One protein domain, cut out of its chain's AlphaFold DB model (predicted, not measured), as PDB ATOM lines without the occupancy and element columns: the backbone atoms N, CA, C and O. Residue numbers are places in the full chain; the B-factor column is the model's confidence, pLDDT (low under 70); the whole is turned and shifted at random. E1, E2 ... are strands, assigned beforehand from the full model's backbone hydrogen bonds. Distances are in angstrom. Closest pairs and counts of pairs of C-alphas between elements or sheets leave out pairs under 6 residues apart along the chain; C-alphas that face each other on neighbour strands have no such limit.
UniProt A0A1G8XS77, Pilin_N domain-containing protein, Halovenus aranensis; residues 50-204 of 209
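What this domain is: This is residues 50 to 204 of the 209 residues of the protein "Pilin_N domain-containing protein" of Halovenus aranensis (UniProt A0A1G8XS77). Little is regular: sheets E4 E3 E6 E7 and E1 E2 E5 face each other as a sandwich, strands crossed at 42 degrees, residues 95 to 163 looped to one side. The class is all strand: seven named strands, antiparallel, hold 48 of 155 printed residues. It is compact, radius of gyration of the C-alphas 14.7 A, spanning 38 by 35 by 30 A.

How they stand to each other: Find inner strands E3, residues 83 to 87, and E6, residues 184 to 191. E7, residues 194 to 202, makes a hairpin with E6: N 185 to O 201, 2.8 A. E1, residues 50 to 56, and E2, residues 67 to 75, form another: N 52 to O 71, 2.9 A. E4, residues 90 to 94, and E5, residues 164 to 168, are edge strands.

Where its parts are: E1 begins at C-alpha 50, (-47.589, -0.803, 29.725); E7 ends at C-alpha 202, (-40.358, -14.460, 25.966).

The domain as a whole: The printed part has no cut; the links after E4 and E5 are long. pLDDT is under 70 at residues 96 to 109 and 127 to 153.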
ATOM      1  N   TYR A  50     -47.417   0.258  30.707       94.75
ATOM      2  CA  TYR A  50     -47.589  -0.803  29.725       94.75
ATOM      3  C   TYR A  50     -46.469  -0.704  28.691       94.75
ATOM      4  O   TYR A  50     -46.324   0.332  28.031       94.75
ATOM      5  N   LEU A  51     -45.695  -1.781  28.587       95.44
ATOM      6  CA  LEU A  51     -44.570  -1.918  27.671       95.44
ATOM      7  C   LEU A  51     -44.911  -2.966  26.611       95.44
ATOM      8  O   LEU A  51     -45.547  -3.972  26.919       95.44
ATOM      9  N   GLU A  52     -44.501  -2.700  25.379       95.38
ATOM     10  CA  GLU A  52     -44.615  -3.611  24.240       95.38
ATOM     11  C   GLU A  52     -43.217  -3.998  23.766       95.38
ATOM     12  O   GLU A  52     -42.320  -3.150  23.754       95.38
ATOM     13  N   PHE A  53     -43.046  -5.263  23.391       93.56
ATOM     14  CA  PHE A  53     -41.780  -5.813  22.931       93.56
ATOM     15  C   PHE A  53     -41.892  -6.196  21.458       93.56
ATOM     16  O   PHE A  53     -42.849  -6.839  21.031       93.56
ATOM     17  N   GLU A  54     -40.895  -5.790  20.686       91.06
ATOM     18  CA  GLU A  54     -40.706  -6.155  19.286       91.06
ATOM     19  C   GLU A  54     -39.306  -6.759  19.158       91.06
ATOM     20  O   GLU A  54     -38.379  -6.307  19.830       91.06
ATOM     21  N   TRP A  55     -39.134  -7.771  18.314       89.19
ATOM     22  CA  TRP A  55     -37.835  -8.392  18.083       89.19
ATOM     23  C   TRP A  55     -37.618  -8.647  16.592       89.19
ATOM     24  O   TRP A  55     -38.536  -9.072  15.885       89.19
ATOM     25  N   GLU A  56     -36.422  -8.328  16.098       85.00
ATOM     26  CA  GLU A  56     -36.078  -8.347  14.673       85.00
ATOM     27  C   GLU A  56     -34.744  -9.059  14.422       85.00
ATOM     28  O   GLU A  56     -33.979  -9.319  15.346       85.00
ATOM     29  N   TYR A  57     -34.482  -9.353  13.146       80.69
ATOM     30  CA  TYR A  57     -33.275 -10.007  12.616       80.69
ATOM     31  C   TYR A  57     -33.087 -11.501  12.941       80.69
ATOM     32  O   TYR A  57     -32.320 -12.163  12.247       80.69
ATOM     33  N   PHE A  58     -33.930 -12.077  13.801       82.06
ATOM     34  CA  PHE A  58     -33.930 -13.518  14.075       82.06
ATOM     35  C   PHE A  58     -34.079 -14.371  12.814       82.06
ATOM     36  O   PHE A  58     -35.013 -14.199  12.022       82.06
ATOM     37  N   GLY A  59     -33.184 -15.349  12.666       75.12
ATOM     38  CA  GLY A  59     -33.254 -16.346  11.594       75.12
ATOM     39  C   GLY A  59     -32.874 -15.822  10.204       75.12
ATOM     40  O   GLY A  59     -33.053 -16.523   9.204       75.12
ATOM     41  N   ASP A  60     -32.310 -14.614  10.094       79.56
ATOM     42  CA  ASP A  60     -31.903 -14.033   8.808       79.56
ATOM     43  C   ASP A  60     -30.614 -14.660   8.219       79.56
ATOM     44  O   ASP A  60     -30.250 -14.415   7.061       79.56
ATOM     45  N   GLY A  61     -29.953 -15.531   8.991       80.00
ATOM     46  CA  GLY A  61     -28.718 -16.225   8.626       80.00
ATOM     47  C   GLY A  61     -27.447 -15.397   8.839       80.00
ATOM     48  O   GLY A  61     -26.365 -15.839   8.433       80.00
ATOM     49  N   VAL A  62     -27.563 -14.222   9.452       79.44
ATOM     50  CA  VAL A  62     -26.464 -13.426   9.985       79.44
ATOM     51  C   VAL A  62     -26.328 -13.767  11.473       79.44
ATOM     52  O   VAL A  62     -27.315 -13.790  12.192       79.44
ATOM     53  N   PRO A  63     -25.129 -14.128  11.951       75.50
ATOM     54  CA  PRO A  63     -24.920 -14.323  13.378       75.50
ATOM     55  C   PRO A  63     -24.784 -12.966  14.085       75.50
ATOM     56  O   PRO A  63     -24.089 -12.086  13.567       75.50
ATOM     57  N   LEU A  64     -25.343 -12.853  15.292       81.75
ATOM     58  CA  LEU A  64     -25.090 -11.760  16.240       81.75
ATOM     59  C   LEU A  64     -25.545 -10.381  15.732       81.75
ATOM     60  O   LEU A  64     -24.792  -9.409  15.757       81.75
ATOM     61  N   ASN A  65     -26.754 -10.280  15.185       85.12
ATOM     62  CA  ASN A  65     -27.367  -9.006  14.784       85.12
ATOM     63  C   ASN A  65     -28.802  -8.848  15.291       85.12
ATOM     64  O   ASN A  65     -29.492  -7.918  14.846       85.12
ATOM     65  N   ASP A  66     -29.227  -9.730  16.195       87.62
ATOM     66  CA  ASP A  66     -30.583  -9.758  16.708       87.62
ATOM     67  C   ASP A  66     -30.873  -8.492  17.514       87.62
ATOM     68  O   ASP A  66     -29.979  -7.806  18.033       87.62
ATOM     69  N   SER A  67     -32.145  -8.100  17.538       87.81
ATOM     70  CA  SER A  67     -32.564  -6.898  18.247       87.81
ATOM     71  C   SER A  67     -33.862  -7.094  19.009       87.81
ATOM     72  O   SER A  67     -34.765  -7.811  18.581       87.81
ATOM     73  N   VAL A  68     -33.963  -6.399  20.140       90.25
ATOM     74  CA  VAL A  68     -35.168  -6.270  20.955       90.25
ATOM     75  C   VAL A  68     -35.453  -4.789  21.152       90.25
ATOM     76  O   VAL A  68     -34.602  -4.030  21.614       90.25
ATOM     77  N   THR A  69     -36.674  -4.379  20.836       90.56
ATOM     78  CA  THR A  69     -37.175  -3.024  21.045       90.56
ATOM     79  C   THR A  69     -38.285  -3.032  22.084       90.56
ATOM     80  O   THR A  69     -39.271  -3.752  21.952       90.56
ATOM     81  N   ILE A  70     -38.140  -2.196  23.109       92.69
ATOM     82  CA  ILE A  70     -39.102  -2.031  24.199       92.69
ATOM     83  C   ILE A  70     -39.764  -0.663  24.052       92.69
ATOM     84  O   ILE A  70     -39.109   0.371  24.182       92.69
ATOM     85  N   THR A  71     -41.072  -0.634  23.803       92.75
ATOM     86  CA  THR A  71     -41.847   0.601  23.625       92.75
ATOM     87  C   THR A  71     -42.701   0.888  24.858       92.75
ATOM     88  O   THR A  71     -43.488   0.043  25.279       92.75
ATOM     89  N   HIS A  72     -42.618   2.100  25.417       94.50
ATOM     90  CA  HIS A  72     -43.605   2.591  26.388       94.50
ATOM     91  C   HIS A  72     -44.870   2.998  25.647       94.50
ATOM     92  O   HIS A  72     -44.847   3.901  24.821       94.50
ATOM     93  N   ILE A  73     -45.984   2.325  25.907       95.81
ATOM     94  CA  ILE A  73     -47.225   2.537  25.154       95.81
ATOM     95  C   ILE A  73     -48.211   3.398  25.941       95.81
ATOM     96  O   ILE A  73     -48.915   4.232  25.367       95.81
ATOM     97  N   SER A  74     -48.315   3.189  27.254       95.19
ATOM     98  CA  SER A  74     -49.242   3.936  28.111       95.19
ATOM     99  C   SER A  74     -48.923   3.764  29.594       95.19
ATOM    100  O   SER A  74     -48.165   2.875  29.973       95.19
ATOM    101  N   GLY A  75     -49.543   4.588  30.442       94.06
ATOM    102  CA  GLY A  75     -49.447   4.467  31.896       94.06
ATOM    103  C   GLY A  75     -48.527   5.502  32.538       94.06
ATOM    104  O   GLY A  75     -48.400   6.618  32.031       94.06
ATOM    105  N   ASP A  76     -47.942   5.136  33.676       94.19
ATOM    106  CA  ASP A  76     -47.083   6.009  34.475       94.19
ATOM    107  C   ASP A  76     -45.790   6.368  33.726       94.19
ATOM    108  O   ASP A  76     -45.219   5.550  33.001       94.19
ATOM    109  N   VAL A  77     -45.315   7.600  33.920       93.88
ATOM    110  CA  VAL A  77     -43.983   8.020  33.465       93.88
ATOM    111  C   VAL A  77     -42.946   7.322  34.340       93.88
ATOM    112  O   VAL A  77     -43.017   7.406  35.569       93.88
ATOM    113  N   LEU A  78     -41.989   6.641  33.717       91.75
ATOM    114  CA  LEU A  78     -40.911   5.956  34.424       91.75
ATOM    115  C   LEU A  78     -39.686   6.868  34.465       91.75
ATOM    116  O   LEU A  78     -39.420   7.587  33.510       91.75
ATOM    117  N   GLN A  79     -38.939   6.861  35.564       91.25
ATOM    118  CA  GLN A  79     -37.610   7.474  35.558       91.25
ATOM    119  C   GLN A  79     -36.643   6.412  35.067       91.25
ATOM    120  O   GLN A  79     -36.669   5.301  35.593       91.25
ATOM    121  N   ARG A  80     -35.814   6.739  34.079       88.25
ATOM    122  CA  ARG A  80     -34.812   5.816  33.533       88.25
ATOM    123  C   ARG A  80     -33.934   5.202  34.625       88.25
ATOM    124  O   ARG A  80     -33.647   4.013  34.589       88.25
ATOM    125  N   ASP A  81     -33.593   6.029  35.604       88.62
ATOM    126  CA  ASP A  81     -32.759   5.726  36.762       88.62
ATOM    127  C   ASP A  81     -33.308   4.606  37.656       88.62
ATOM    128  O   ASP A  81     -32.578   3.913  38.362       88.62
ATOM    129  N   ASP A  82     -34.615   4.374  37.570       91.12
ATOM    130  CA  ASP A  82     -35.299   3.324  38.306       91.12
ATOM    131  C   ASP A  82     -35.495   2.049  37.461       91.12
ATOM    132  O   ASP A  82     -36.203   1.144  37.897       91.12
ATOM    133  N   ILE A  83     -34.971   1.960  36.233       91.69
ATOM    134  CA  ILE A  83     -35.253   0.848  35.312       91.69
ATOM    135  C   ILE A  83     -34.001   0.006  35.075       91.69
ATOM    136  O   ILE A  83     -32.938   0.513  34.728       91.69
ATOM    137  N   ALA A  84     -34.167  -1.312  35.176       93.12
ATOM    138  CA  ALA A  84     -33.198  -2.289  34.707       93.12
ATOM    139  C   ALA A  84     -33.847  -3.260  33.714       93.12
ATOM    140  O   ALA A  84     -34.968  -3.725  33.944       93.12
ATOM    141  N   VAL A  85     -33.137  -3.597  32.640       94.12
ATOM    142  CA  VAL A  85     -33.571  -4.598  31.655       94.12
ATOM    143  C   VAL A  85     -32.628  -5.786  31.691       94.12
ATOM    144  O   VAL A  85     -31.406  -5.626  31.698       94.12
ATOM    145  N   TYR A  86     -33.223  -6.975  31.708       95.62
ATOM    146  CA  TYR A  86     -32.521  -8.246  31.647       95.62
ATOM    147  C   TYR A  86     -32.990  -9.063  30.445       95.62
ATOM    148  O   TYR A  86     -34.195  -9.104  30.189       95.62
ATOM    149  N   ILE A  87     -32.064  -9.756  29.784       95.75
ATOM    150  CA  ILE A  87     -32.337 -10.782  28.764       95.75
ATOM    151  C   ILE A  87     -31.720 -12.089  29.264       95.75
ATOM    152  O   ILE A  87     -30.552 -12.111  29.627       95.75
ATOM    153  N   ASP A  88     -32.546 -13.116  29.462       95.75
ATOM    154  CA  ASP A  88     -32.202 -14.391  30.126       95.75
ATOM    155  C   ASP A  88     -31.365 -14.250  31.425       95.75
ATOM    156  O   ASP A  88     -30.511 -15.055  31.784       95.75
ATOM    157  N   GLY A  89     -31.613 -13.178  32.184       94.00
ATOM    158  CA  GLY A  89     -30.893 -12.879  33.428       94.00
ATOM    159  C   GLY A  89     -29.591 -12.091  33.260       94.00
ATOM    160  O   GLY A  89     -29.077 -11.585  34.261       94.00
ATOM    161  N   THR A  90     -29.123 -11.900  32.033       93.94
ATOM    162  CA  THR A  90     -28.038 -10.992  31.663       93.94
ATOM    163  C   THR A  90     -28.516  -9.546  31.750       93.94
ATOM    164  O   THR A  90     -29.568  -9.207  31.213       93.94
ATOM    165  N   LEU A  91     -27.789  -8.684  32.468       92.50
ATOM    166  CA  LEU A  91     -28.141  -7.268  32.599       92.50
ATOM    167  C   LEU A  91     -27.661  -6.510  31.359       92.50
ATOM    168  O   LEU A  91     -26.464  -6.447  31.112       92.50
ATOM    169  N   VAL A  92     -28.588  -5.906  30.619       90.75
ATOM    170  CA  VAL A  92     -28.288  -5.198  29.358       90.75
ATOM    171  C   VAL A  92     -28.582  -3.704  29.438       90.75
ATOM    172  O   VAL A  92     -28.108  -2.918  28.622       90.75
ATOM    173  N   TYR A  93     -29.350  -3.286  30.443       90.06
ATOM    174  CA  TYR A  93     -29.662  -1.886  30.679       90.06
ATOM    175  C   TYR A  93     -29.756  -1.609  32.174       90.06
ATOM    176  O   TYR A  93     -30.569  -2.229  32.862       90.06
ATOM    177  N   ASN A  94     -28.952  -0.679  32.674       87.56
ATOM    178  CA  ASN A  94     -29.073  -0.109  34.007       87.56
ATOM    179  C   ASN A  94     -28.394   1.260  34.043       87.56
ATOM    180  O   ASN A  94     -27.236   1.422  33.667       87.56
ATOM    181  N   GLU A  95     -29.116   2.253  34.533       73.81
ATOM    182  CA  GLU A  95     -28.720   3.654  34.533       73.81
ATOM    183  C   GLU A  95     -27.427   3.968  35.310       73.81
ATOM    184  O   GLU A  95     -26.815   5.017  35.098       73.81
ATOM    185  N   THR A  96     -26.932   3.046  36.142       60.66
ATOM    186  CA  THR A  96     -25.779   3.333  37.002       60.66
ATOM    187  C   THR A  96     -24.413   3.239  36.315       60.66
ATOM    188  O   THR A  96     -23.481   3.900  36.779       60.66
ATOM    189  N   GLU A  97     -24.243   2.487  35.219       58.31
ATOM    190  CA  GLU A  97     -22.913   2.273  34.628       58.31
ATOM    191  C   GLU A  97     -22.918   2.359  33.097       58.31
ATOM    192  O   GLU A  97     -23.632   1.658  32.394       58.31
ATOM    193  N   ASN A  98     -22.091   3.270  32.571       59.28
ATOM    194  CA  ASN A  98     -21.790   3.321  31.143       59.28
ATOM    195  C   ASN A  98     -20.745   2.232  30.879       59.28
ATOM    196  O   ASN A  98     -19.608   2.412  31.321       59.28
ATOM    197  N   SER A  99     -21.063   1.164  30.154       56.94
ATOM    198  CA  SER A  99     -20.092   0.088  29.891       56.94
ATOM    199  C   SER A  99     -19.338   0.283  28.561       56.94
ATOM    200  O   SER A  99     -19.090  -0.640  27.788       56.94
ATOM    201  N   GLU A 100     -18.963   1.523  28.241       61.53
ATOM    202  CA  GLU A 100     -18.013   1.739  27.148       61.53
ATOM    203  C   GLU A 100     -16.620   1.295  27.625       61.53
ATOM    204  O   GLU A 100     -15.949   2.044  28.338       61.53
ATOM    205  N   SER A 101     -16.163   0.115  27.186       53.16
ATOM    206  CA  SER A 101     -14.778  -0.362  27.378       53.16
ATOM    207  C   SER A 101     -13.748   0.647  26.816       53.16
ATOM    208  O   SER A 101     -12.662   0.862  27.365       53.16
ATOM    209  N   ASN A 102     -14.115   1.409  25.775       48.94
ATOM    210  CA  ASN A 102     -13.233   2.392  25.152       48.94
ATOM    211  C   ASN A 102     -13.419   3.812  25.714       48.94
ATOM    212  O   ASN A 102     -14.184   4.636  25.203       48.94
ATOM    213  N   VAL A 103     -12.614   4.138  26.728       43.81
ATOM    214  CA  VAL A 103     -12.465   5.484  27.308       43.81
ATOM    215  C   VAL A 103     -11.867   6.460  26.273       43.81
ATOM    216  O   VAL A 103     -10.678   6.773  26.288       43.81
ATOM    217  N   GLY A 104     -12.678   6.941  25.328       49.25
ATOM    218  CA  GLY A 104     -12.213   7.848  24.270       49.25
ATOM    219  C   GLY A 104     -13.266   8.368  23.289       49.25
ATOM    220  O   GLY A 104     -13.027   9.389  22.643       49.25
ATOM    221  N   ALA A 105     -14.440   7.742  23.189       49.31
ATOM    222  CA  ALA A 105     -15.528   8.248  22.356       49.31
ATOM    223  C   ALA A 105     -16.380   9.244  23.161       49.31
ATOM    224  O   ALA A 105     -17.033   8.885  24.133       49.31
ATOM    225  N   GLY A 106     -16.370  10.522  22.774       48.59
ATOM    226  CA  GLY A 106     -17.029  11.642  23.468       48.59
ATOM    227  C   GLY A 106     -18.567  11.628  23.501       48.59
ATOM    228  O   GLY A 106     -19.182  12.685  23.623       48.59
ATOM    229  N   SER A 107     -19.190  10.456  23.407       53.03
ATOM    230  CA  SER A 107     -20.635  10.259  23.463       53.03
ATOM    231  C   SER A 107     -20.922   9.176  24.490       53.03
ATOM    232  O   SER A 107     -20.661   8.016  24.222       53.03
ATOM    233  N   LYS A 108     -21.421   9.531  25.670       59.16
ATOM    234  CA  LYS A 108     -21.914   8.550  26.645       59.16
ATOM    235  C   LYS A 108     -23.384   8.272  26.340       59.16
ATOM    236  O   LYS A 108     -24.106   9.233  26.076       59.16
ATOM    237  N   VAL A 109     -23.797   7.010  26.359       62.97
ATOM    238  CA  VAL A 109     -25.213   6.617  26.338       62.97
ATOM    239  C   VAL A 109     -25.533   6.116  27.744       62.97
ATOM    240  O   VAL A 109     -25.018   5.070  28.126       62.97
ATOM    241  N   PRO A 110     -26.290   6.881  28.547       73.25
ATOM    242  CA  PRO A 110     -26.740   6.425  29.854       73.25
ATOM    243  C   PRO A 110     -27.564   5.141  29.733       73.25
ATOM    244  O   PRO A 110     -28.413   5.037  28.849       73.25
ATOM    245  N   GLY A 111     -27.349   4.198  30.643       79.69
ATOM    246  CA  GLY A 111     -28.201   3.021  30.791       79.69
ATOM    247  C   GLY A 111     -27.762   1.793  30.004       79.69
ATOM    248  O   GLY A 111     -27.734   0.718  30.588       79.69
ATOM    249  N   LEU A 112     -27.420   1.911  28.718       82.69
ATOM    250  CA  LEU A 112     -27.114   0.723  27.915       82.69
ATOM    251  C   LEU A 112     -25.750   0.121  28.283       82.69
ATOM    252  O   LEU A 112     -24.725   0.811  28.266       82.69
ATOM    253  N   ILE A 113     -25.758  -1.182  28.549       85.62
ATOM    254  CA  ILE A 113     -24.565  -1.978  28.811       85.62
ATOM    255  C   ILE A 113     -24.103  -2.580  27.482       85.62
ATOM    256  O   ILE A 113     -24.644  -3.563  27.000       85.62
ATOM    257  N   LEU A 114     -23.129  -1.926  26.858       83.06
ATOM    258  CA  LEU A 114     -22.479  -2.328  25.618       83.06
ATOM    259  C   LEU A 114     -21.534  -3.522  25.735       83.06
ATOM    260  O   LEU A 114     -21.269  -4.124  24.707       83.06
ATOM    261  N   GLU A 115     -20.982  -3.796  26.912       86.25
ATOM    262  CA  GLU A 115     -20.049  -4.898  27.169       86.25
ATOM    263  C   GLU A 115     -20.628  -5.683  28.335       86.25
ATOM    264  O   GLU A 115     -20.905  -5.115  29.392       86.25
ATOM    265  N   VAL A 116     -20.968  -6.934  28.065       88.44
ATOM    266  CA  VAL A 116     -21.929  -7.712  28.841       88.44
ATOM    267  C   VAL A 116     -21.248  -8.898  29.532       88.44
ATOM    268  O   VAL A 116     -21.757  -9.382  30.546       88.44
ATOM    269  N   ASP A 117     -20.092  -9.342  29.029       89.94
ATOM    270  CA  ASP A 117     -19.366 -10.521  29.513       89.94
ATOM    271  C   ASP A 117     -17.937 -10.247  30.042       89.94
ATOM    272  O   ASP A 117     -17.198 -11.195  30.336       89.94
ATOM    273  N   ASP A 118     -17.583  -8.976  30.264       87.81
ATOM    274  CA  ASP A 118     -16.293  -8.522  30.809       87.81
ATOM    275  C   ASP A 118     -15.055  -8.880  29.930       87.81
ATOM    276  O   ASP A 118     -13.949  -9.086  30.457       87.81
ATOM    277  N   ASP A 119     -15.201  -9.014  28.601       87.62
ATOM    278  CA  ASP A 119     -14.111  -9.381  27.677       87.62
ATOM    279  C   ASP A 119     -13.363  -8.186  27.025       87.62
ATOM    280  O   ASP A 119     -12.481  -8.380  26.174       87.62
ATOM    281  N   ASP A 120     -13.657  -6.955  27.464       85.56
ATOM    282  CA  ASP A 120     -13.189  -5.684  26.894       85.56
ATOM    283  C   ASP A 120     -13.684  -5.401  25.450       85.56
ATOM    284  O   ASP A 120     -13.209  -4.446  24.809       85.56
ATOM    285  N   PHE A 121     -14.632  -6.170  24.913       83.94
ATOM    286  CA  PHE A 121     -15.273  -5.959  23.619       83.94
ATOM    287  C   PHE A 121     -16.728  -5.507  23.796       83.94
ATOM    288  O   PHE A 121     -17.448  -5.969  24.661       83.94
ATOM    289  N   ASN A 122     -17.189  -4.557  22.973       84.56
ATOM    290  CA  ASN A 122     -18.607  -4.201  23.042       84.56
ATOM    291  C   ASN A 122     -19.422  -5.221  22.229       84.56
ATOM    292  O   ASN A 122     -19.266  -5.262  21.003       84.56
ATOM    293  N   ASP A 123     -20.307  -5.940  22.906       85.81
ATOM    294  CA  ASP A 123     -21.250  -6.932  22.385       85.81
ATOM    295  C   ASP A 123     -22.482  -6.302  21.754       85.81
ATOM    296  O   ASP A 123     -23.027  -6.821  20.783       85.81
ATOM    297  N   LEU A 124     -22.913  -5.153  22.278       85.12
ATOM    298  CA  LEU A 124     -24.075  -4.441  21.762       85.12
ATOM    299  C   LEU A 124     -23.679  -3.234  20.915       85.12
ATOM    300  O   LEU A 124     -22.656  -2.559  21.105       85.12
ATOM    301  N   ASN A 125     -24.549  -2.932  19.962       79.69
ATOM    302  CA  ASN A 125     -24.507  -1.708  19.194       79.69
ATOM    303  C   ASN A 125     -24.896  -0.521  20.072       79.69
ATOM    304  O   ASN A 125     -25.864  -0.544  20.827       79.69
ATOM    305  N   LYS A 126     -24.129   0.557  19.937       74.25
ATOM    306  CA  LYS A 126     -24.425   1.816  20.605       74.25
ATOM    307  C   LYS A 126     -25.529   2.543  19.848       74.25
ATOM    308  O   LYS A 126     -25.246   2.849  18.696       74.25
ATOM    309  N   PRO A 127     -26.665   2.885  20.481       67.88
ATOM    310  CA  PRO A 127     -27.828   3.440  19.817       67.88
ATOM    311  C   PRO A 127     -27.624   4.889  19.373       67.88
ATOM    312  O   PRO A 127     -26.804   5.642  19.921       67.88
ATOM    313  N   CYS A 128     -28.450   5.306  18.420       59.75
ATOM    314  CA  CYS A 128     -28.606   6.693  18.037       59.75
ATOM    315  C   CYS A 128     -29.245   7.472  19.213       59.75
ATOM    316  O   CYS A 128     -30.198   7.027  19.851       59.75
ATOM    317  N   ARG A 129     -28.645   8.606  19.598       67.31
ATOM    318  CA  ARG A 129     -28.974   9.320  20.851       67.31
ATOM    319  C   ARG A 129     -30.442   9.786  20.926       67.31
ATOM    320  O   ARG A 129     -31.113   9.867  19.913       67.31
ATOM    321  N   PHE A 130     -30.877  10.244  22.110       59.00
ATOM    322  CA  PHE A 130     -32.232  10.721  22.480       59.00
ATOM    323  C   PHE A 130     -33.000  11.598  21.464       59.00
ATOM    324  O   PHE A 130     -34.222  11.704  21.545       59.00
ATOM    325  N   LYS A 131     -32.313  12.292  20.542       60.22
ATOM    326  CA  LYS A 131     -32.920  13.182  19.539       60.22
ATOM    327  C   LYS A 131     -32.259  13.006  18.171       60.22
ATOM    328  O   LYS A 131     -31.053  12.770  18.111       60.22
ATOM    329  N   PRO A 132     -32.978  13.281  17.064       57.25
ATOM    330  CA  PRO A 132     -32.407  13.205  15.715       57.25
ATOM    331  C   PRO A 132     -31.126  14.033  15.541       57.25
ATOM    332  O   PRO A 132     -30.204  13.638  14.841       57.25
ATOM    333  N   THR A 133     -31.036  15.187  16.212       61.44
ATOM    334  CA  THR A 133     -29.863  16.079  16.157       61.44
ATOM    335  C   THR A 133     -28.625  15.534  16.863       61.44
ATOM    336  O   THR A 133     -27.545  16.101  16.712       61.44
ATOM    337  N   ASP A 134     -28.797  14.481  17.653       62.84
ATOM    338  CA  ASP A 134     -27.770  13.882  18.489       62.84
ATOM    339  C   ASP A 134     -27.199  12.594  17.848       62.84
ATOM    340  O   ASP A 134     -26.307  11.964  18.413       62.84
ATOM    341  N   CYS A 135     -27.675  12.226  16.655       57.22
ATOM    342  CA  CYS A 135     -27.244  11.049  15.902       57.22
ATOM    343  C   CYS A 135     -26.078  11.402  14.953       57.22
ATOM    344  O   CYS A 135     -26.100  12.450  14.305       57.22
ATOM    345  N   SER A 136     -25.046  10.551  14.877       55.38
ATOM    346  CA  SER A 136     -23.974  10.631  13.866       55.38
ATOM    347  C   SER A 136     -24.127   9.503  12.843       55.38
ATOM    348  O   SER A 136     -24.405   8.392  13.282       55.38
ATOM    349  N   PRO A 137     -23.843   9.701  11.531       49.56
ATOM    350  CA  PRO A 137     -23.974   8.708  10.442       49.56
ATOM    351  C   PRO A 137     -23.396   7.308  10.694       49.56
ATOM    352  O   PRO A 137     -23.661   6.376   9.947       49.56
ATOM    353  N   SER A 138     -22.544   7.198  11.706       53.34
ATOM    354  CA  SER A 138     -21.798   6.023  12.133       53.34
ATOM    355  C   SER A 138     -22.408   5.261  13.315       53.34
ATOM    356  O   SER A 138     -21.837   4.238  13.688       53.34
ATOM    357  N   ASP A 139     -23.463   5.777  13.948       50.44
ATOM    358  CA  ASP A 139     -24.023   5.239  15.191       50.44
ATOM    359  C   ASP A 139     -25.208   4.307  14.871       50.44
ATOM    360  O   ASP A 139     -26.234   4.811  14.420       50.44
ATOM    361  N   PRO A 140     -25.096   2.979  15.071       53.25
ATOM    362  CA  PRO A 140     -26.233   2.057  14.932       53.25
ATOM    363  C   PRO A 140     -27.325   2.306  16.008       53.25
ATOM    364  O   PRO A 140     -27.103   3.110  16.899       53.25
ATOM    365  N   PRO A 141     -28.509   1.662  15.973       50.03
ATOM    366  CA  PRO A 141     -29.135   1.110  14.780       50.03
ATOM    367  C   PRO A 141     -29.497   2.263  13.825       50.03
ATOM    368  O   PRO A 141     -30.127   3.234  14.226       50.03
ATOM    369  N   GLY A 142     -29.088   2.166  12.558       48.66
ATOM    370  CA  GLY A 142     -29.430   3.131  11.501       48.66
ATOM    371  C   GLY A 142     -28.327   4.116  11.095       48.66
ATOM    372  O   GLY A 142     -27.373   4.377  11.823       48.66
ATOM    373  N   ASP A 143     -28.418   4.625   9.866       41.88
ATOM    374  CA  ASP A 143     -27.498   5.631   9.352       41.88
ATOM    375  C   ASP A 143     -27.768   6.962  10.062       41.88
ATOM    376  O   ASP A 143     -28.831   7.563   9.992       41.88
ATOM    377  N   GLY A 144     -26.831   7.450  10.860       37.19
ATOM    378  CA  GLY A 144     -27.076   8.674  11.634       37.19
ATOM    379  C   GLY A 144     -27.096  10.009  10.877       37.19
ATOM    380  O   GLY A 144     -26.530  10.992  11.348       37.19
ATOM    381  N   ASP A 145     -27.803  10.090   9.753       40.78
ATOM    382  CA  ASP A 145     -28.664  11.254   9.525       40.78
ATOM    383  C   ASP A 145     -30.060  11.088  10.167       40.78
ATOM    384  O   ASP A 145     -30.863  12.026  10.143       40.78
ATOM    385  N   GLY A 146     -30.327   9.938  10.796       41.69
ATOM    386  CA  GLY A 146     -31.586   9.666  11.477       41.69
ATOM    387  C   GLY A 146     -32.742   9.390  10.511       41.69
ATOM    388  O   GLY A 146     -33.900   9.510  10.919       41.69
ATOM    389  N   ALA A 147     -32.452   9.136   9.227       36.56
ATOM    390  CA  ALA A 147     -33.453   8.970   8.178       36.56
ATOM    391  C   ALA A 147     -33.823   7.505   7.911       36.56
ATOM    392  O   ALA A 147     -34.901   7.274   7.345       36.56
ATOM    393  N   ASP A 148     -32.997   6.530   8.315       45.97
ATOM    394  CA  ASP A 148     -33.425   5.133   8.331       45.97
ATOM    395  C   ASP A 148     -34.560   4.947   9.360       45.97
ATOM    396  O   ASP A 148     -34.412   5.330  10.523       45.97
ATOM    397  N   PRO A 149     -35.716   4.375   8.978       47.16
ATOM    398  CA  PRO A 149     -36.757   3.994   9.933       47.16
ATOM    399  C   PRO A 149     -36.282   3.027  11.034       47.16
ATOM    400  O   PRO A 149     -37.010   2.863  12.011       47.16
ATOM    401  N   SER A 150     -35.097   2.416  10.903       45.16
ATOM    402  CA  SER A 150     -34.437   1.608  11.936       45.16
ATOM    403  C   SER A 150     -33.742   2.426  13.037       45.16
ATOM    404  O   SER A 150     -33.199   1.841  13.969       45.16
ATOM    405  N   VAL A 151     -33.693   3.758  12.923       48.34
ATOM    406  CA  VAL A 151     -33.113   4.671  13.925       48.34
ATOM    407  C   VAL A 151     -34.054   4.748  15.122       48.34
ATOM    408  O   VAL A 151     -35.123   5.361  15.044       48.34
ATOM    409  N   VAL A 152     -33.668   4.123  16.237       55.38
ATOM    410  CA  VAL A 152     -34.483   4.096  17.457       55.38
ATOM    411  C   VAL A 152     -33.938   5.058  18.505       55.38
ATOM    412  O   VAL A 152     -32.855   4.868  19.054       55.38
ATOM    413  N   PHE A 153     -34.715   6.106  18.790       63.59
ATOM    414  CA  PHE A 153     -34.435   7.020  19.893       63.59
ATOM    415  C   PHE A 153     -34.604   6.302  21.224       63.59
ATOM    416  O   PHE A 153     -35.697   5.822  21.518       63.59
ATOM    417  N   GLU A 154     -33.537   6.309  22.015       77.19
ATOM    418  CA  GLU A 154     -33.512   5.749  23.362       77.19
ATOM    419  C   GLU A 154     -34.392   6.496  24.367       77.19
ATOM    420  O   GLU A 154     -34.691   7.688  24.221       77.19
ATOM    421  N   TRP A 155     -34.741   5.794  25.444       84.62
ATOM    422  CA  TRP A 155     -35.461   6.327  26.597       84.62
ATOM    423  C   TRP A 155     -34.759   7.552  27.204       84.62
ATOM    424  O   TRP A 155     -33.618   7.471  27.657       84.62
ATOM    425  N   GLU A 156     -35.457   8.694  27.239       84.38
ATOM    426  CA  GLU A 156     -35.001   9.907  27.931       84.38
ATOM    427  C   GLU A 156     -34.995   9.710  29.464       84.38
ATOM    428  O   GLU A 156     -35.395   8.666  29.972       84.38
ATOM    429  N   ASP A 157     -34.546  10.720  30.221       85.44
ATOM    430  CA  ASP A 157     -34.567  10.696  31.697       85.44
ATOM    431  C   ASP A 157     -35.971  10.350  32.239       85.44
ATOM    432  O   ASP A 157     -36.120   9.541  33.156       85.44
ATOM    433  N   GLU A 158     -37.004  10.933  31.620       89.88
ATOM    434  CA  GLU A 158     -38.410  10.631  31.878       89.88
ATOM    435  C   GLU A 158     -38.993   9.821  30.717       89.88
ATOM    436  O   GLU A 158     -39.285  10.362  29.649       89.88
ATOM    437  N   VAL A 159     -39.200   8.526  30.946       90.50
ATOM    438  CA  VAL A 159     -39.744   7.592  29.964       90.50
ATOM    439  C   VAL A 159     -41.262   7.707  29.904       90.50
ATOM    440  O   VAL A 159     -41.969   7.406  30.870       90.50
ATOM    441  N   SER A 160     -41.774   8.124  28.754       92.56
ATOM    442  CA  SER A 160     -43.192   8.362  28.502       92.56
ATOM    443  C   SER A 160     -43.685   7.652  27.242       92.56
ATOM    444  O   SER A 160     -42.903   7.167  26.424       92.56
ATOM    445  N   ALA A 161     -45.010   7.601  27.086       92.25
ATOM    446  CA  ALA A 161     -45.649   6.907  25.977       92.25
ATOM    447  C   ALA A 161     -45.132   7.383  24.608       92.25
ATOM    448  O   ALA A 161     -45.122   8.577  24.306       92.25
ATOM    449  N   GLY A 162     -44.752   6.423  23.769       87.81
ATOM    450  CA  GLY A 162     -44.152   6.597  22.452       87.81
ATOM    451  C   GLY A 162     -42.627   6.478  22.432       87.81
ATOM    452  O   GLY A 162     -42.067   6.335  21.348       87.81
ATOM    453  N   GLN A 163     -41.951   6.523  23.584       87.44
ATOM    454  CA  GLN A 163     -40.500   6.348  23.653       87.44
ATOM    455  C   GLN A 163     -40.104   4.870  23.641       87.44
ATOM    456  O   GLN A 163     -40.842   4.001  24.114       87.44
ATOM    457  N   ARG A 164     -38.919   4.601  23.092       87.12
ATOM    458  CA  ARG A 164     -38.415   3.259  22.804       87.12
ATOM    459  C   ARG A 164     -37.014   3.071  23.391       87.12
ATOM    460  O   ARG A 164     -36.308   4.047  23.601       87.12
ATOM    461  N   LEU A 165     -36.647   1.831  23.675       87.31
ATOM    462  CA  LEU A 165     -35.285   1.391  23.983       87.31
ATOM    463  C   LEU A 165     -34.982   0.239  23.035       87.31
ATOM    464  O   LEU A 165     -35.771  -0.707  23.000       87.31
ATOM    465  N   THR A 166     -33.882   0.304  22.286       86.44
ATOM    466  CA  THR A 166     -33.481  -0.787  21.393       86.44
ATOM    467  C   THR A 166     -32.141  -1.349  21.811       86.44
ATOM    468  O   THR A 166     -31.118  -0.675  21.846       86.44
ATOM    469  N   ILE A 167     -32.158  -2.641  22.084       87.56
ATOM    470  CA  ILE A 167     -30.992  -3.449  22.402       87.56
ATOM    471  C   ILE A 167     -30.707  -4.239  21.133       87.56
ATOM    472  O   ILE A 167     -31.557  -5.002  20.684       87.56
ATOM    473  N   GLN A 168     -29.552  -4.007  20.518       87.06
ATOM    474  CA  GLN A 168     -29.165  -4.685  19.285       87.06
ATOM    475  C   GLN A 168     -27.762  -5.245  19.424       87.06
ATOM    476  O   GLN A 168     -26.841  -4.534  19.830       87.06
ATOM    477  N   GLU A 169     -27.590  -6.487  19.010       87.38
ATOM    478  CA  GLU A 169     -26.297  -7.146  18.978       87.38
ATOM    479  C   GLU A 169     -25.365  -6.559  17.921       87.38
ATOM    480  O   GLU A 169     -25.758  -6.057  16.855       87.38
ATOM    481  N   ARG A 170     -24.072  -6.624  18.216       84.69
ATOM    482  CA  ARG A 170     -23.032  -6.305  17.258       84.69
ATOM    483  C   ARG A 170     -22.704  -7.539  16.431       84.69
ATOM    484  O   ARG A 170     -22.168  -8.514  16.951       84.69
ATOM    485  N   ASN A 171     -22.824  -7.374  15.115       85.44
ATOM    486  CA  ASN A 171     -22.411  -8.354  14.111       85.44
ATOM    487  C   ASN A 171     -20.877  -8.447  14.008       85.44
ATOM    488  O   ASN A 171     -20.250  -7.959  13.061       85.44
ATOM    489  N   ASP A 172     -20.258  -9.027  15.031       86.06
ATOM    490  CA  ASP A 172     -18.843  -9.357  15.122       86.06
ATOM    491  C   ASP A 172     -18.719 -10.672  15.892       86.06
ATOM    492  O   ASP A 172     -19.339 -10.869  16.925       86.06
ATOM    493  N   THR A 173     -17.875 -11.579  15.416       87.31
ATOM    494  CA  THR A 173     -17.676 -12.898  16.039       87.31
ATOM    495  C   THR A 173     -17.042 -12.858  17.433       87.31
ATOM    496  O   THR A 173     -16.843 -13.910  18.033       87.31
ATOM    497  N   ARG A 174     -16.594 -11.679  17.876       87.31
ATOM    498  CA  ARG A 174     -16.087 -11.451  19.232       87.31
ATOM    499  C   ARG A 174     -17.189 -11.067  20.211       87.31
ATOM    500  O   ARG A 174     -16.936 -11.198  21.391       87.31
ATOM    501  N   SER A 175     -18.339 -10.602  19.724       86.94
ATOM    502  CA  SER A 175     -19.467 -10.257  20.581       86.94
ATOM    503  C   SER A 175     -20.010 -11.500  21.277       86.94
ATOM    504  O   SER A 175     -20.099 -12.571  20.665       86.94
ATOM    505  N   TYR A 176     -20.421 -11.330  22.522       90.81
ATOM    506  CA  TYR A 176     -21.294 -12.242  23.232       90.81
ATOM    507  C   TYR A 176     -22.688 -12.273  22.581       90.81
ATOM    508  O   TYR A 176     -23.213 -11.238  22.170       90.81
ATOM    509  N   ASP A 177     -23.260 -13.473  22.480       92.06
ATOM    510  CA  ASP A 177     -24.634 -13.713  22.022       92.06
ATOM    511  C   ASP A 177     -25.576 -13.404  23.189       92.06
ATOM    512  O   ASP A 177     -25.616 -14.136  24.181       92.06
ATOM    513  N   VAL A 178     -26.212 -12.237  23.143       91.50
ATOM    514  CA  VAL A 178     -27.018 -11.694  24.244       91.50
ATOM    515  C   VAL A 178     -28.489 -12.056  24.062       91.50
ATOM    516  O   VAL A 178     -29.225 -12.061  25.052       91.50
ATOM    517  N   ILE A 179     -28.932 -12.276  22.822       92.56
ATOM    518  CA  ILE A 179     -30.344 -12.357  22.469       92.56
ATOM    519  C   ILE A 179     -30.628 -13.625  21.657       92.56
ATOM    520  O   ILE A 179     -30.486 -13.638  20.441       92.56
ATOM    521  N   GLU A 180     -31.170 -14.659  22.303       91.25
ATOM    522  CA  GLU A 180     -31.512 -15.922  21.646       91.25
ATOM    523  C   GLU A 180     -33.036 -16.197  21.608       91.25
ATOM    524  O   GLU A 180     -33.814 -15.763  22.471       91.25
ATOM    525  N   PRO A 181     -33.525 -16.976  20.619       90.31
ATOM    526  CA  PRO A 181     -34.901 -17.458  20.623       90.31
ATOM    527  C   PRO A 181     -35.219 -18.290  21.873       90.31
ATOM    528  O   PRO A 181     -34.614 -19.333  22.125       90.31
ATOM    529  N   GLY A 182     -36.265 -17.894  22.599       91.25
ATOM    530  CA  GLY A 182     -36.672 -18.519  23.858       91.25
ATOM    531  C   GLY A 182     -36.210 -17.778  25.113       91.25
ATOM    532  O   GLY A 182     -36.676 -18.133  26.200       91.25
ATOM    533  N   ASP A 183     -35.389 -16.737  24.976       94.75
ATOM    534  CA  ASP A 183     -34.940 -15.929  26.106       94.75
ATOM    535  C   ASP A 183     -36.077 -15.119  26.722       94.75
ATOM    536  O   ASP A 183     -36.990 -14.633  26.046       94.75
ATOM    537  N   SER A 184     -36.024 -14.946  28.045       95.94
ATOM    538  CA  SER A 184     -36.942 -14.057  28.755       95.94
ATOM    539  C   SER A 184     -36.400 -12.630  28.782       95.94
ATOM    540  O   SER A 184     -35.328 -12.393  29.342       95.94
ATOM    541  N   ILE A 185     -37.173 -11.675  28.278       96.50
ATOM    542  CA  ILE A 185     -36.929 -10.243  28.440       96.50
ATOM    543  C   ILE A 185     -37.691  -9.781  29.676       96.50
ATOM    544  O   ILE A 185     -38.907  -9.947  29.763       96.50
ATOM    545  N   ARG A 186     -36.998  -9.166  30.633       96.38
ATOM    546  CA  ARG A 186     -37.595  -8.705  31.888       96.38
ATOM    547  C   ARG A 186     -37.226  -7.262  32.180       96.38
ATOM    548  O   ARG A 186     -36.055  -6.941  32.373       96.38
ATOM    549  N   VAL A 187     -38.244  -6.419  32.313       95.38
ATOM    550  CA  VAL A 187     -38.103  -5.020  32.721       95.38
ATOM    551  C   VAL A 187     -38.453  -4.896  34.194       95.38
ATOM    552  O   VAL A 187     -39.557  -5.227  34.639       95.38
ATOM    553  N   VAL A 188     -37.485  -4.425  34.970       94.12
ATOM    554  CA  VAL A 188     -37.560  -4.314  36.419       94.12
ATOM    555  C   VAL A 188     -37.528  -2.846  36.804       94.12
ATOM    556  O   VAL A 188     -36.627  -2.116  36.414       94.12
ATOM    557  N   TYR A 189     -38.494  -2.442  37.616       92.31
ATOM    558  CA  TYR A 189     -38.523  -1.143  38.264       92.31
ATOM    559  C   TYR A 189     -37.949  -1.246  39.680       92.31
ATOM    560  O   TYR A 189     -38.384  -2.096  40.465       92.31
ATOM    561  N   GLN A 190     -36.972  -0.406  40.002       89.69
ATOM    562  CA  GLN A 190     -36.167  -0.445  41.216       89.69
ATOM    563  C   GLN A 190     -36.090   0.950  41.841       89.69
ATOM    564  O   GLN A 190     -35.676   1.907  41.210       89.69
ATOM    565  N   ARG A 191     -36.464   1.057  43.114       85.44
ATOM    566  CA  ARG A 191     -36.271   2.237  43.965       85.44
ATOM    567  C   ARG A 191     -35.755   1.801  45.325       85.44
ATOM    568  O   ARG A 191     -35.771   0.616  45.648       85.44
ATOM    569  N   GLU A 192     -35.309   2.744  46.151       83.19
ATOM    570  CA  GLU A 192     -34.834   2.433  47.503       83.19
ATOM    571  C   GLU A 192     -35.842   1.562  48.279       83.19
ATOM    572  O   GLU A 192     -36.933   2.001  48.640       83.19
ATOM    573  N   GLY A 193     -35.468   0.300  48.524       81.94
ATOM    574  CA  GLY A 193     -36.293  -0.671  49.245       81.94
ATOM    575  C   GLY A 193     -37.473  -1.257  48.461       81.94
ATOM    576  O   GLY A 193     -38.276  -1.970  49.060       81.94
ATOM    577  N   PHE A 194     -37.584  -0.997  47.155       84.19
ATOM    578  CA  PHE A 194     -38.660  -1.504  46.304       84.19
ATOM    579  C   PHE A 194     -38.126  -2.028  44.969       84.19
ATOM    580  O   PHE A 194     -37.432  -1.329  44.239       84.19
ATOM    581  N   THR A 195     -38.492  -3.256  44.615       89.56
ATOM    582  CA  THR A 195     -38.170  -3.849  43.315       89.56
ATOM    583  C   THR A 195     -39.378  -4.615  42.809       89.56
ATOM    584  O   THR A 195     -39.931  -5.449  43.527       89.56
ATOM    585  N   SER A 196     -39.784  -4.352  41.573       91.06
ATOM    586  CA  SER A 196     -40.902  -5.043  40.934       91.06
ATOM    587  C   SER A 196     -40.635  -5.268  39.456       91.06
ATOM    588  O   SER A 196     -40.165  -4.365  38.773       91.06
ATOM    589  N   VAL A 197     -41.004  -6.441  38.949       93.00
ATOM    590  CA  VAL A 197     -41.093  -6.678  37.503       93.00
ATOM    591  C   VAL A 197     -42.325  -5.951  36.978       93.00
ATOM    592  O   VAL A 197     -43.419  -6.140  37.515       93.00
ATOM    593  N   ILE A 198     -42.139  -5.101  35.972       93.94
ATOM    594  CA  ILE A 198     -43.217  -4.291  35.384       93.94
ATOM    595  C   ILE A 198     -43.657  -4.819  34.026       93.94
ATOM    596  O   ILE A 198     -44.804  -4.615  33.638       93.94
ATOM    597  N   ALA A 199     -42.771  -5.538  33.341       94.88
ATOM    598  CA  ALA A 199     -43.074  -6.248  32.116       94.88
ATOM    599  C   ALA A 199     -42.112  -7.429  31.946       94.88
ATOM    600  O   ALA A 199     -40.947  -7.353  32.348       94.88
ATOM    601  N   GLU A 200     -42.618  -8.516  31.379       95.56
ATOM    602  CA  GLU A 200     -41.853  -9.719  31.081       95.56
ATOM    603  C   GLU A 200     -42.454 -10.384  29.844       95.56
ATOM    604  O   GLU A 200     -43.673 -10.558  29.771       95.56
ATOM    605  N   GLU A 201     -41.607 -10.736  28.885       95.50
ATOM    606  CA  GLU A 201     -41.990 -11.422  27.654       95.50
ATOM    607  C   GLU A 201     -40.921 -12.453  27.279       95.50
ATOM    608  O   GLU A 201     -39.786 -12.383  27.743       95.50
ATOM    609  N   THR A 202     -41.288 -13.451  26.480       95.00
ATOM    610  CA  THR A 202     -40.358 -14.460  25.966       95.00
ATOM    611  C   THR A 202     -40.203 -14.254  24.473       95.00
ATOM    612  O   THR A 202     -41.209 -14.204  23.765       95.00
ATOM    613  N   ILE A 203     -38.960 -14.183  24.003       90.81
ATOM    614  CA  ILE A 203     -38.657 -14.098  22.578       90.81
ATOM    615  C   ILE A 203     -39.201 -15.358  21.921       90.81
ATOM    616  O   ILE A 203     -38.827 -16.481  22.278       90.81
ATOM    617  N   ALA A 204     -40.144 -15.185  20.999       86.75
ATOM    618  CA  ALA A 204     -40.767 -16.328  20.358       86.75
ATOM    619  C   ALA A 204     -39.714 -17.126  19.568       86.75
ATOM    620  O   ALA A 204     -38.905 -16.526  18.857       86.75
TER     621      ALA A 204